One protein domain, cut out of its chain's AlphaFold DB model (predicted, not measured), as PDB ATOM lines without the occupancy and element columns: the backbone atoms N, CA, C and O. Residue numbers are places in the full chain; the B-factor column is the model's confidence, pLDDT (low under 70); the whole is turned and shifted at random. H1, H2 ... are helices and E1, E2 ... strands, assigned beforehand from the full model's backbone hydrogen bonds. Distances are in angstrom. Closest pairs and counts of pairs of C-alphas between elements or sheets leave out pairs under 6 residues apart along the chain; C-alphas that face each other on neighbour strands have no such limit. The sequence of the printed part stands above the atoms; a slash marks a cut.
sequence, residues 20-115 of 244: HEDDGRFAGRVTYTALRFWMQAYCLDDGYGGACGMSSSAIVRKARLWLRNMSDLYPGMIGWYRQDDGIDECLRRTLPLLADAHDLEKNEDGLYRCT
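Overview. This is residues 20 to 115 of the 244 residues of an uncharacterized protein of Bifidobacterium sp. DSM 109958 (UniProt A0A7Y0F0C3). A small strand hairpin, E1 and E2, packs at one end of a helical hairpin, H1 and H2, while H4 crosses one side of the helical pair and short H3 caps its other end. The 96 printed residues, mostly helix by class, hold H1, H2, H3, H4, E1 and E2 in that order, with an antiparallel sheet E1 - E2. The whole is compact, with a radius of gyration of the C-alphas of 13.7 A, yet elongated, spanning 45 by 24 by 20 A.

Along the chain. E1 is residues 104 to 106 and E2 residues 112 to 114, ending at C-alpha 114 (267.757, 185.139, 340.525). H1, residues 23 to 44, begins at C-alpha 23 (256.901, 214.013, 341.544), is 31.1 A long and has a kink of 37 degrees near residue 34. H2, residues 56 to 73, is 26.0 A long; H3 is residues 77 to 81; H4, residues 87 to 100, is 20.6 A long.

Arrangement. In the hairpin E1 and E2, N 105 and O 113 are 2.9 A apart, within hydrogen-bond range. The closest C-alphas of H1 and E2, Gln 40 and Cys 114, are 5.2 A apart; those of H4 and E1, Ala 99 and Glu 105, 5.4 A. The hairpin H1 and H2 touches at Met 39 and Ile 59, C-alphas 6.6 A apart, opposite ways at a tilt of 36 degrees, only just steep. H4 touches H2 residues 56 to 64, closest C-alphas Val 60 and Leu 91, 5.8 A, at a steep tilt of 58 degrees. H3 touches H1 residues 23 to 28, closest C-alphas Gly 24 and Met 77, 4.0 A. O i to N i+4 pairs within range number 16 of 18 in H1, 13 of 14 in H2, 7 of 10 in H4 and 0 of 1 in H3, where 2 of 2 O i to N i+3 pairs are.

Size, cuts and confidence. The two C-alphas farthest apart, His 20 and Glu 108, are 46.7 A apart. The link H1 to H2 is long, with 11 residues. The printed part has no cut, and no printed residue is under 70 in pLDDT.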
ATOM      1  N   HIS A  20     258.142 218.635 350.388       86.44
ATOM      2  CA  HIS A  20     258.671 219.405 349.249       86.44
ATOM      3  C   HIS A  20     259.394 218.586 348.161       86.44
ATOM      4  O   HIS A  20     260.099 219.151 347.322       86.44
ATOM      5  N   GLU A  21     259.209 217.267 348.136       90.31
ATOM      6  CA  GLU A  21     259.713 216.413 347.063       90.31
ATOM      7  C   GLU A  21     258.841 216.545 345.807       90.31
ATOM      8  O   GLU A  21     257.613 216.408 345.867       90.31
ATOM      9  N   ASP A  22     259.474 216.800 344.661       91.31
ATOM     10  CA  ASP A  22     258.785 216.791 343.369       91.31
ATOM     11  C   ASP A  22     258.411 215.370 342.934       91.31
ATOM     12  O   ASP A  22     258.987 214.376 343.383       91.31
ATOM     13  N   ASP A  23     257.438 215.287 342.027       91.69
ATOM     14  CA  ASP A  23     256.901 214.013 341.544       91.69
ATOM     15  C   ASP A  23     257.975 213.132 340.891       91.69
ATOM     16  O   ASP A  23     257.950 211.916 341.063       91.69
ATOM     17  N   GLY A  24     258.945 213.730 340.190       92.69
ATOM     18  CA  GLY A  24     260.007 213.006 339.497       92.69
ATOM     19  C   GLY A  24     260.969 212.309 340.457       92.69
ATOM     20  O   GLY A  24     261.278 211.133 340.263       92.69
ATOM     21  N   ARG A  25     261.405 213.000 341.520       93.19
ATOM     22  CA  ARG A  25     262.243 212.408 342.580       93.19
ATOM     23  C   ARG A  25     261.500 211.341 343.371       93.19
ATOM     24  O   ARG A  25     262.052 210.260 343.583       93.19
ATOM     25  N   PHE A  26     260.245 211.605 343.741       94.56
ATOM     26  CA  PHE A  26     259.428 210.618 344.443       94.56
ATOM     27  C   PHE A  26     259.246 209.351 343.596       94.56
ATOM     28  O   PHE A  26     259.543 208.247 344.062       94.56
ATOM     29  N   ALA A  27     258.856 209.510 342.327       95.56
ATOM     30  CA  ALA A  27     258.737 208.405 341.385       95.56
ATOM     31  C   ALA A  27     260.065 207.658 341.216       95.56
ATOM     32  O   ALA A  27     260.082 206.435 341.314       95.56
ATOM     33  N   GLY A  28     261.176 208.386 341.059       95.00
ATOM     34  CA  GLY A  28     262.517 207.822 340.914       95.00
ATOM     35  C   GLY A  28     262.915 206.912 342.076       95.00
ATOM     36  O   GLY A  28     263.372 205.792 341.846       95.00
ATOM     37  N   ARG A  29     262.674 207.329 343.329       94.69
ATOM     38  CA  ARG A  29     262.963 206.495 344.511       94.69
ATOM     39  C   ARG A  29     262.095 205.242 344.570       94.69
ATOM     40  O   ARG A  29     262.608 204.164 344.873       94.69
ATOM     41  N   VAL A  30     260.803 205.363 344.270       95.56
ATOM     42  CA  VAL A  30     259.883 204.214 344.256       95.56
ATOM     43  C   VAL A  30     260.291 203.218 343.172       95.56
ATOM     44  O   VAL A  30     260.424 202.021 343.441       95.56
ATOM     45  N   THR A  31     260.561 203.700 341.956       95.88
ATOM     46  CA  THR A  31     260.993 202.834 340.861       95.88
ATOM     47  C   THR A  31     262.386 202.270 341.079       95.88
ATOM     48  O   THR A  31     262.647 201.173 340.605       95.88
ATOM     49  N   TYR A  32     263.272 202.948 341.813       95.12
ATOM     50  CA  TYR A  32     264.609 202.443 342.135       95.12
ATOM     51  C   TYR A  32     264.532 201.144 342.932       95.12
ATOM     52  O   TYR A  32     265.124 200.139 342.539       95.12
ATOM     53  N   THR A  33     263.734 201.132 343.997       94.38
ATOM     54  CA  THR A  33     263.510 199.920 344.787       94.38
ATOM     55  C   THR A  33     262.718 198.874 344.009       94.38
ATOM     56  O   THR A  33     263.083 197.701 344.024       94.38
ATOM     57  N   ALA A  34     261.668 199.268 343.282       95.31
ATOM     58  CA  ALA A  34     260.896 198.327 342.471       95.31
ATOM     59  C   ALA A  34     261.745 197.657 341.377       95.31
ATOM     60  O   ALA A  34     261.557 196.480 341.071       95.31
ATOM     61  N   LEU A  35     262.701 198.390 340.800       95.19
ATOM     62  CA  LEU A  35     263.562 197.905 339.730       95.19
ATOM     63  C   LEU A  35     264.415 196.713 340.170       95.19
ATOM     64  O   LEU A  35     264.613 195.807 339.367       95.19
ATOM     65  N   ARG A  36     264.862 196.672 341.433       93.75
ATOM     66  CA  ARG A  36     265.528 195.492 342.010       93.75
ATOM     67  C   ARG A  36     264.665 194.241 341.844       93.75
ATOM     68  O   ARG A  36     265.123 193.255 341.272       93.75
ATOM     69  N   PHE A  37     263.408 194.304 342.283       93.88
ATOM     70  CA  PHE A  37     262.481 193.173 342.198       93.88
ATOM     71  C   PHE A  37     262.156 192.813 340.745       93.88
ATOM     72  O   PHE A  37     262.108 191.635 340.398       93.88
ATOM     73  N   TRP A  38     262.008 193.810 339.868       95.50
ATOM     74  CA  TRP A  38     261.824 193.566 338.437       95.50
ATOM     75  C   TRP A  38     263.030 192.879 337.798       95.50
ATOM     76  O   TRP A  38     262.846 191.942 337.031       95.50
ATOM     77  N   MET A  39     264.255 193.292 338.126       96.00
ATOM     78  CA  MET A  39     265.469 192.646 337.621       96.00
ATOM     79  C   MET A  39     265.578 191.192 338.089       96.00
ATOM     80  O   MET A  39     265.914 190.328 337.283       96.00
ATOM     81  N   GLN A  40     265.224 190.901 339.343       95.06
ATOM     82  CA  GLN A  40     265.119 189.527 339.844       95.06
ATOM     83  C   GLN A  40     264.053 188.725 339.085       95.06
ATOM     84  O   GLN A  40     264.335 187.624 338.613       95.06
ATOM     85  N   ALA A  41     262.861 189.296 338.896       94.69
ATOM     86  CA  ALA A  41     261.770 188.658 338.165       94.69
ATOM     87  C   ALA A  41     262.129 188.381 336.697       94.69
ATOM     88  O   ALA A  41     261.815 187.310 336.183       94.69
ATOM     89  N   TYR A  42     262.845 189.292 336.031       95.75
ATOM     90  CA  TYR A  42     263.345 189.051 334.677       95.75
ATOM     91  C   TYR A  42     264.232 187.810 334.632       95.75
ATOM     92  O   TYR A  42     264.045 186.986 333.746       95.75
ATOM     93  N   CYS A  43     265.135 187.648 335.600       95.44
ATOM     94  CA  CYS A  43     266.025 186.491 335.675       95.44
ATOM     95  C   CYS A  43     265.306 185.164 335.978       95.44
ATOM     96  O   CYS A  43     265.884 184.117 335.709       95.44
ATOM     97  N   LEU A  44     264.084 185.186 336.525       93.56
ATOM     98  CA  LEU A  44     263.220 183.998 336.645       93.56
ATOM     99  C   LEU A  44     262.495 183.683 335.329       93.56
ATOM    100  O   LEU A  44     262.240 182.527 335.009       93.56
ATOM    101  N   ASP A  45     262.177 184.723 334.563       90.94
ATOM    102  CA  ASP A  45     261.553 184.666 333.242       90.94
ATOM    103  C   ASP A  45     262.612 184.567 332.121       90.94
ATOM    104  O   ASP A  45     262.657 185.358 331.169       90.94
ATOM    105  N   ASP A  46     263.515 183.593 332.264       89.81
ATOM    106  CA  ASP A  46     264.552 183.251 331.281       89.81
ATOM    107  C   ASP A  46     264.069 182.238 330.219       89.81
ATOM    108  O   ASP A  46     264.835 181.848 329.340       89.81
ATOM    109  N   GLY A  47     262.799 181.814 330.287       90.25
ATOM    110  CA  GLY A  47     262.218 180.751 329.452       90.25
ATOM    111  C   GLY A  47     262.445 179.327 329.977       90.25
ATOM    112  O   GLY A  47     261.873 178.383 329.436       90.25
ATOM    113  N   TYR A  48     263.221 179.176 331.052       90.81
ATOM    114  CA  TYR A  48     263.590 177.913 331.700       90.81
ATOM    115  C   TYR A  48     263.355 177.951 333.223       90.81
ATOM    116  O   TYR A  48     263.932 177.161 333.970       90.81
ATOM    117  N   GLY A  49     262.509 178.870 333.702       86.31
ATOM    118  CA  GLY A  49     262.152 179.003 335.118       86.31
ATOM    119  C   GLY A  49     263.288 179.510 336.016       86.31
ATOM    120  O   GLY A  49     263.317 179.183 337.200       86.31
ATOM    121  N   GLY A  50     264.243 180.263 335.468       90.06
ATOM    122  CA  GLY A  50     265.400 180.822 336.178       90.06
ATOM    123  C   GLY A  50     266.598 179.874 336.285       90.06
ATOM    124  O   GLY A  50     267.563 180.149 337.013       90.06
ATOM    125  N   ALA A  51     266.551 178.735 335.591       90.44
ATOM    126  CA  ALA A  51     267.615 177.740 335.612       90.44
ATOM    127  C   ALA A  51     268.868 178.189 334.840       90.44
ATOM    128  O   ALA A  51     269.982 177.906 335.281       90.44
ATOM    129  N   CYS A  52     268.700 178.902 333.725       93.00
ATOM    130  CA  CYS A  52     269.791 179.310 332.838       93.00
ATOM    131  C   CYS A  52     270.295 180.722 333.158       93.00
ATOM    132  O   CYS A  52     271.496 180.984 333.111       93.00
ATOM    133  N   GLY A  53     269.384 181.619 333.526       94.56
ATOM    134  CA  GLY A  53     269.654 183.034 333.732       94.56
ATOM    135  C   GLY A  53     269.574 183.862 332.450       94.56
ATOM    136  O   GLY A  53     269.300 183.373 331.356       94.56
ATOM    137  N   MET A  54     269.812 185.163 332.591       97.00
ATOM    138  CA  MET A  54     269.701 186.144 331.518       97.00
ATOM    139  C   MET A  54     270.998 186.919 331.307       97.00
ATOM    140  O   MET A  54     271.712 187.258 332.249       97.00
ATOM    141  N   SER A  55     271.284 187.288 330.059       96.94
ATOM    142  CA  SER A  55     272.415 188.167 329.767       96.94
ATOM    143  C   SER A  55     272.179 189.581 330.309       96.94
ATOM    144  O   SER A  55     271.050 190.080 330.346       96.94
ATOM    145  N   SER A  56     273.269 190.276 330.651       97.06
ATOM    146  CA  SER A  56     273.220 191.684 331.074       97.06
ATOM    147  C   SER A  56     272.461 192.566 330.073       97.06
ATOM    148  O   SER A  56     271.606 193.362 330.462       97.06
ATOM    149  N   SER A  57     272.702 192.386 328.771       96.81
ATOM    150  CA  SER A  57     272.041 193.164 327.719       96.81
ATOM    151  C   SER A  57     270.530 192.920 327.661       96.81
ATOM    152  O   SER A  57     269.765 193.862 327.440       96.81
ATOM    153  N   ALA A  58     270.078 191.685 327.894       97.00
ATOM    154  CA  ALA A  58     268.659 191.362 327.929       97.00
ATOM    155  C   ALA A  58     267.963 191.981 329.151       97.00
ATOM    156  O   ALA A  58     266.891 192.572 328.991       97.00
ATOM    157  N   ILE A  59     268.594 191.917 330.329       97.62
ATOM    158  CA  ILE A  59     268.068 192.525 331.560       97.62
ATOM    159  C   ILE A  59     267.990 194.044 331.413       97.62
ATOM    160  O   ILE A  59     266.929 194.626 331.636       97.62
ATOM    161  N   VAL A  60     269.067 194.691 330.952       97.12
ATOM    162  CA  VAL A  60     269.108 196.145 330.718       97.12
ATOM    163  C   VAL A  60     268.033 196.570 329.719       97.12
ATOM    164  O   VAL A  60     267.346 197.564 329.938       97.12
ATOM    165  N   ARG A  61     267.821 195.798 328.645       97.19
ATOM    166  CA  ARG A  61     266.760 196.077 327.668       97.19
ATOM    167  C   ARG A  61     265.362 196.002 328.292       97.19
ATOM    168  O   ARG A  61     264.578 196.923 328.059       97.19
ATOM    169  N   LYS A  62     265.055 194.947 329.066       97.56
ATOM    170  CA  LYS A  62     263.767 194.794 329.776       97.56
ATOM    171  C   LYS A  62     263.570 195.937 330.791       97.56
ATOM    172  O   LYS A  62     262.558 196.632 330.742       97.56
ATOM    173  N   ALA A  63     264.577 196.213 331.621       97.31
ATOM    174  CA  ALA A  63     264.575 197.292 332.612       97.31
ATOM    175  C   ALA A  63     264.366 198.683 331.993       97.31
ATOM    176  O   ALA A  63     263.544 199.463 332.468       97.31
ATOM    177  N   ARG A  64     265.063 198.987 330.896       96.12
ATOM    178  CA  ARG A  64     264.916 200.254 330.173       96.12
ATOM    179  C   ARG A  64     263.520 200.426 329.593       96.12
ATOM    180  O   ARG A  64     262.985 201.528 329.645       96.12
ATOM    181  N   LEU A  65     262.954 199.370 329.008       96.12
ATOM    182  CA  LEU A  65     261.593 199.416 328.477       96.12
ATOM    183  C   LEU A  65     260.591 199.701 329.600       96.12
ATOM    184  O   LEU A  65     259.754 200.585 329.456       96.12
ATOM    185  N   TRP A  66     260.738 199.020 330.737       96.50
ATOM    186  CA  TRP A  66     259.909 199.265 331.911       96.50
ATOM    187  C   TRP A  66     260.035 200.710 332.421       96.50
ATOM    188  O   TRP A  66     259.020 201.384 332.576       96.50
ATOM    189  N   LEU A  67     261.256 201.238 332.579       95.44
ATOM    190  CA  LEU A  67     261.468 202.631 333.001       95.44
ATOM    191  C   LEU A  67     260.919 203.656 331.997       95.44
ATOM    192  O   LEU A  67     260.440 204.707 332.412       95.44
ATOM    193  N   ARG A  68     260.961 203.372 330.691       93.75
ATOM    194  CA  ARG A  68     260.329 204.237 329.679       93.75
ATOM    195  C   ARG A  68     258.815 204.272 329.850       93.75
ATOM    196  O   ARG A  68     258.268 205.359 329.966       93.75
ATOM    197  N   ASN A  69     258.177 203.111 329.981       93.75
ATOM    198  CA  ASN A  69     256.732 203.031 330.206       93.75
ATOM    199  C   ASN A  69     256.322 203.747 331.506       93.75
ATOM    200  O   ASN A  69     255.306 204.432 331.545       93.75
ATOM    201  N   MET A  70     257.130 203.631 332.567       93.81
ATOM    202  CA  MET A  70     256.908 204.379 333.809       93.81
ATOM    203  C   MET A  70     257.091 205.888 333.608       93.81
ATOM    204  O   MET A  70     256.318 206.671 334.149       93.81
ATOM    205  N   SER A  71     258.069 206.315 332.805       92.56
ATOM    206  CA  SER A  71     258.292 207.733 332.509       92.56
ATOM    207  C   SER A  71     257.156 208.378 331.716       92.56
ATOM    208  O   SER A  71     256.972 209.587 331.840       92.56
ATOM    209  N   ASP A  72     256.427 207.609 330.906       91.19
ATOM    210  CA  ASP A  72     255.250 208.109 330.188       91.19
ATOM    211  C   ASP A  72     254.101 208.436 331.158       91.19
ATOM    212  O   ASP A  72     253.315 209.347 330.910       91.19
ATOM    213  N   LEU A  73     254.032 207.724 332.291       91.81
ATOM    214  CA  LEU A  73     253.050 207.950 333.357       91.81
ATOM    215  C   LEU A  73     253.503 209.017 334.364       91.81
ATOM    216  O   LEU A  73     252.671 209.763 334.876       91.81
ATOM    217  N   TYR A  74     254.808 209.100 334.636       92.31
ATOM    218  CA  TYR A  74     255.395 210.000 335.635       92.31
ATOM    219  C   TYR A  74     256.501 210.862 335.004       92.31
ATOM    220  O   TYR A  74     257.688 210.504 335.049       92.31
ATOM    221  N   PRO A  75     256.136 212.012 334.403       89.38
ATOM    222  CA  PRO A  75     257.092 212.926 333.792       89.38
ATOM    223  C   PRO A  75     258.188 213.369 334.769       89.38
ATOM    224  O   PRO A  75     257.949 213.587 335.952       89.38
ATOM    225  N   GLY A  76     259.416 213.511 334.270       88.31
ATOM    226  CA  GLY A  76     260.574 213.919 335.077       88.31
ATOM    227  C   GLY A  76     261.293 212.771 335.797       88.31
ATOM    228  O   GLY A  76     262.493 212.888 336.039       88.31
ATOM    229  N   MET A  77     260.635 211.624 336.022       92.94
ATOM    230  CA  MET A  77     261.247 210.443 336.653       92.94
ATOM    231  C   MET A  77     262.505 209.973 335.909       92.94
ATOM    232  O   MET A  77     263.522 209.662 336.521       92.94
ATOM    233  N   ILE A  78     262.479 209.958 334.571       92.00
ATOM    234  CA  ILE A  78     263.639 209.514 333.786       92.00
ATOM    235  C   ILE A  78     264.857 210.425 333.961       92.00
ATOM    236  O   ILE A  78     265.984 209.959 333.819       92.00
ATOM    237  N   GLY A  79     264.642 211.704 334.290       91.31
ATOM    238  CA  GLY A  79     265.711 212.651 334.600       91.31
ATOM    239  C   GLY A  79     266.496 212.239 335.843       91.31
ATOM    240  O   GLY A  79     267.706 212.406 335.870       91.31
ATOM    241  N   TRP A  80     265.839 211.597 336.812       93.06
ATOM    242  CA  TRP A  80     266.476 211.078 338.025       93.06
ATOM    243  C   TRP A  80     267.448 209.916 337.751       93.06
ATOM    244  O   TRP A  80     268.431 209.737 338.470       93.06
ATOM    245  N   TYR A  81     267.196 209.139 336.690       91.25
ATOM    246  CA  TYR A  81     268.083 208.066 336.218       91.25
ATOM    247  C   TYR A  81     269.107 208.526 335.176       91.25
ATOM    248  O   TYR A  81     270.085 207.819 334.918       91.25
ATOM    249  N   ARG A  82     268.850 209.648 334.494       82.88
ATOM    250  CA  ARG A  82     269.666 210.105 333.371       82.88
ATOM    251  C   ARG A  82     270.922 210.789 333.898       82.88
ATOM    252  O   ARG A  82     270.882 211.932 334.328       82.88
ATOM    253  N   GLN A  83     272.023 210.061 333.790       74.56
ATOM    254  CA  GLN A  83     273.384 210.534 334.021       74.56
ATOM    255  C   GLN A  83     274.052 210.955 332.708       74.56
ATOM    256  O   GLN A  83     273.503 210.702 331.629       74.56
ATOM    257  N   ASP A  84     275.265 211.502 332.808       73.50
ATOM    258  CA  ASP A  84     276.124 211.829 331.660       73.50
ATOM    259  C   ASP A  84     276.350 210.612 330.738       73.50
ATOM    260  O   ASP A  84     276.283 210.731 329.516       73.50
ATOM    261  N   ASP A  85     276.496 209.414 331.318       77.44
ATOM    262  CA  ASP A  85     276.721 208.154 330.586       77.44
ATOM    263  C   ASP A  85     275.425 207.491 330.061       77.44
ATOM    264  O   ASP A  85     275.448 206.446 329.401       77.44
ATOM    265  N   GLY A  86     274.265 208.084 330.363       86.81
ATOM    266  CA  GLY A  86     272.948 207.588 329.970       86.81
ATOM    267  C   GLY A  86     272.380 206.455 330.840       86.81
ATOM    268  O   GLY A  86     273.029 205.869 331.706       86.81
ATOM    269  N   ILE A  87     271.103 206.137 330.603       90.25
ATOM    270  CA  ILE A  87     270.333 205.196 331.436       90.25
ATOM    271  C   ILE A  87     270.822 203.747 331.337       90.25
ATOM    272  O   ILE A  87     270.808 203.025 332.327       90.25
ATOM    273  N   ASP A  88     271.272 203.312 330.160       92.06
ATOM    274  CA  ASP A  88     271.705 201.928 329.954       92.06
ATOM    275  C   ASP A  88     272.943 201.615 330.803       92.06
ATOM    276  O   ASP A  88     273.054 200.516 331.338       92.06
ATOM    277  N   GLU A  89     273.847 202.585 330.961       90.31
ATOM    278  CA  GLU A  89     275.026 202.434 331.808       90.31
ATOM    279  C   GLU A  89     274.660 202.427 333.294       90.31
ATOM    280  O   GLU A  89     275.143 201.573 334.036       90.31
ATOM    281  N   CYS A  90     273.723 203.282 333.717       90.12
ATOM    282  CA  CYS A  90     273.157 203.206 335.065       90.12
ATOM    283  C   CYS A  90     272.611 201.800 335.367       90.12
ATOM    284  O   CYS A  90     272.943 201.213 336.394       90.12
ATOM    285  N   LEU A  91     271.809 201.239 334.456       93.62
ATOM    286  CA  LEU A  91     271.220 199.907 334.614       93.62
ATOM    287  C   LEU A  91     272.280 198.802 334.631       93.62
ATOM    288  O   LEU A  91     272.159 197.852 335.403       93.62
ATOM    289  N   ARG A  92     273.333 198.920 333.810       92.62
ATOM    290  CA  ARG A  92     274.463 197.980 333.839       92.62
ATOM    291  C   ARG A  92     275.174 198.002 335.183       92.62
ATOM    292  O   ARG A  92     275.480 196.928 335.684       92.62
ATOM    293  N   ARG A  93     275.387 199.177 335.785       88.94
ATOM    294  CA  ARG A  93     276.016 199.318 337.113       88.94
ATOM    295  C   ARG A  93     275.155 198.761 338.247       88.94
ATOM    296  O   ARG A  93     275.703 198.331 339.257       88.94
ATOM    297  N   THR A  94     273.833 198.709 338.077       89.88
ATOM    298  CA  THR A  94     272.932 198.064 339.046       89.88
ATOM    299  C   THR A  94     273.147 196.549 339.115       89.88
ATOM    300  O   THR A  94     273.001 195.970 340.184       89.88
ATOM    301  N   LEU A  95     273.530 195.884 338.018       93.12
ATOM    302  CA  LEU A  95     273.658 194.419 338.007       93.12
ATOM    303  C   LEU A  95     274.793 193.890 338.901       93.12
ATOM    304  O   LEU A  95     274.517 192.972 339.669       93.12
ATOM    305  N   PRO A  96     276.030 194.433 338.860       90.38
ATOM    306  CA  PRO A  96     277.056 194.097 339.841       90.38
ATOM    307  C   PRO A  96     276.604 194.373 341.271       90.38
ATOM    308  O   PRO A  96     276.748 193.493 342.097       90.38
ATOM    309  N   LEU A  97     275.954 195.512 341.545       87.62
ATOM    310  CA  LEU A  97     275.443 195.807 342.889       87.62
ATOM    311  C   LEU A  97     274.476 194.721 343.389       87.62
ATOM    312  O   LEU A  97     274.589 194.271 344.524       87.62
ATOM    313  N   LEU A  98     273.536 194.279 342.547       92.69
ATOM    314  CA  LEU A  98     272.610 193.199 342.900       92.69
ATOM    315  C   LEU A  98     273.316 191.838 343.014       92.69
ATOM    316  O   LEU A  98     272.873 190.991 343.783       92.69
ATOM    317  N   ALA A  99     274.402 191.612 342.276       92.50
ATOM    318  CA  ALA A  99     275.206 190.399 342.407       92.50
ATOM    319  C   ALA A  99     276.037 190.389 343.701       92.50
ATOM    320  O   ALA A  99     276.019 189.397 344.429       92.50
ATOM    321  N   ASP A 100     276.685 191.508 344.025       87.75
ATOM    322  CA  ASP A 100     277.441 191.726 345.263       87.75
ATOM    323  C   ASP A 100     276.516 191.613 346.486       87.75
ATOM    324  O   ASP A 100     276.872 191.041 347.512       87.75
ATOM    325  N   ALA A 101     275.273 192.079 346.345       86.12
ATOM    326  CA  ALA A 101     274.212 191.916 347.331       86.12
ATOM    327  C   ALA A 101     273.575 190.517 347.343       86.12
ATOM    328  O   ALA A 101     272.612 190.289 348.070       86.12
ATOM    329  N   HIS A 102     274.053 189.574 346.531       90.19
ATOM    330  CA  HIS A 102     273.477 188.236 346.394       90.19
ATOM    331  C   HIS A 102     271.977 188.206 346.062       90.19
ATOM    332  O   HIS A 102     271.315 187.210 346.349       90.19
ATOM    333  N   ASP A 103     271.432 189.262 345.457       92.75
ATOM    334  CA  ASP A 103     270.089 189.276 344.868       92.75
ATOM    335  C   ASP A 103     270.055 188.573 343.514       92.75
ATOM    336  O   ASP A 103     269.023 188.027 343.107       92.75
ATOM    337  N   LEU A 104     271.196 188.619 342.828       95.44
ATOM    338  CA  LEU A 104     271.488 187.908 341.601       95.44
ATOM    339  C   LEU A 104     272.774 187.093 341.776       95.44
ATOM    340  O   LEU A 104     273.624 187.403 342.605       95.44
ATOM    341  N   GLU A 105     272.937 186.065 340.957       95.38
ATOM    342  CA  GLU A 105     274.167 185.285 340.845       95.38
ATOM    343  C   GLU A 105     274.593 185.256 339.382       95.38
ATOM    344  O   GLU A 105     273.767 185.004 338.505       95.38
ATOM    345  N   LYS A 106     275.868 185.523 339.102       95.75
ATOM    346  CA  LYS A 106     276.411 185.433 337.746       95.75
ATOM    347  C   LYS A 106     277.066 184.066 337.556       95.75
ATOM    348  O   LYS A 106     277.994 183.739 338.289       95.75
ATOM    349  N   ASN A 107     276.585 183.285 336.593       94.12
ATOM    350  CA  ASN A 107     277.138 181.968 336.287       94.12
ATOM    351  C   ASN A 107     278.419 182.061 335.433       94.12
ATOM    352  O   ASN A 107     278.838 183.146 335.020       94.12
ATOM    353  N   GLU A 108     279.025 180.907 335.150       94.62
ATOM    354  CA  GLU A 108     280.259 180.786 334.358       94.62
ATOM    355  C   GLU A 108     280.106 181.326 332.924       94.62
ATOM    356  O   GLU A 108     281.035 181.934 332.393       94.62
ATOM    357  N   ASP A 109     278.910 181.214 332.340       93.62
ATOM    358  CA  ASP A 109     278.570 181.766 331.018       93.62
ATOM    359  C   ASP A 109     278.337 183.290 331.037       93.62
ATOM    360  O   ASP A 109     278.024 183.917 330.020       93.62
ATOM    361  N   GLY A 110     278.457 183.918 332.208       94.19
ATOM    362  CA  GLY A 110     278.241 185.342 332.409       94.19
ATOM    363  C   GLY A 110     276.771 185.778 332.408       94.19
ATOM    364  O   GLY A 110     276.497 186.980 332.298       94.19
ATOM    365  N   LEU A 111     275.837 184.836 332.540       96.69
ATOM    366  CA  LEU A 111     274.400 185.067 332.691       96.69
ATOM    367  C   LEU A 111     274.038 185.274 334.164       96.69
ATOM    368  O   LEU A 111     274.624 184.668 335.055       96.69
ATOM    369  N   TYR A 112     273.047 186.122 334.421       97.62
ATOM    370  CA  TYR A 112     272.553 186.423 335.760       97.62
ATOM    371  C   TYR A 112     271.312 185.594 336.079       97.62
ATOM    372  O   TYR A 112     270.351 185.574 335.311       97.62
ATOM    373  N   ARG A 113     271.310 184.960 337.245       96.62
ATOM    374  CA  ARG A 113     270.203 184.182 337.799       96.62
ATOM    375  C   ARG A 113     269.654 184.872 339.032       96.62
ATOM    376  O   ARG A 113     270.389 185.543 339.752       96.62
ATOM    377  N   CYS A 114     268.361 184.711 339.272       95.31
ATOM    378  CA  CYS A 114     267.757 185.139 340.525       95.31
ATOM    379  C   CYS A 114     268.136 184.155 341.637       95.31
ATOM    380  O   CYS A 114     268.118 182.941 341.424       95.31
ATOM    381  N   THR A 115     268.471 184.671 342.814       94.56
ATOM    382  CA  THR A 115     268.807 183.857 343.983       94.56
ATOM    383  C   THR A 115     267.597 183.675 344.896       94.56
ATOM    384  O   THR A 115     266.722 184.539 345.008       94.56
TER     385      THR A 115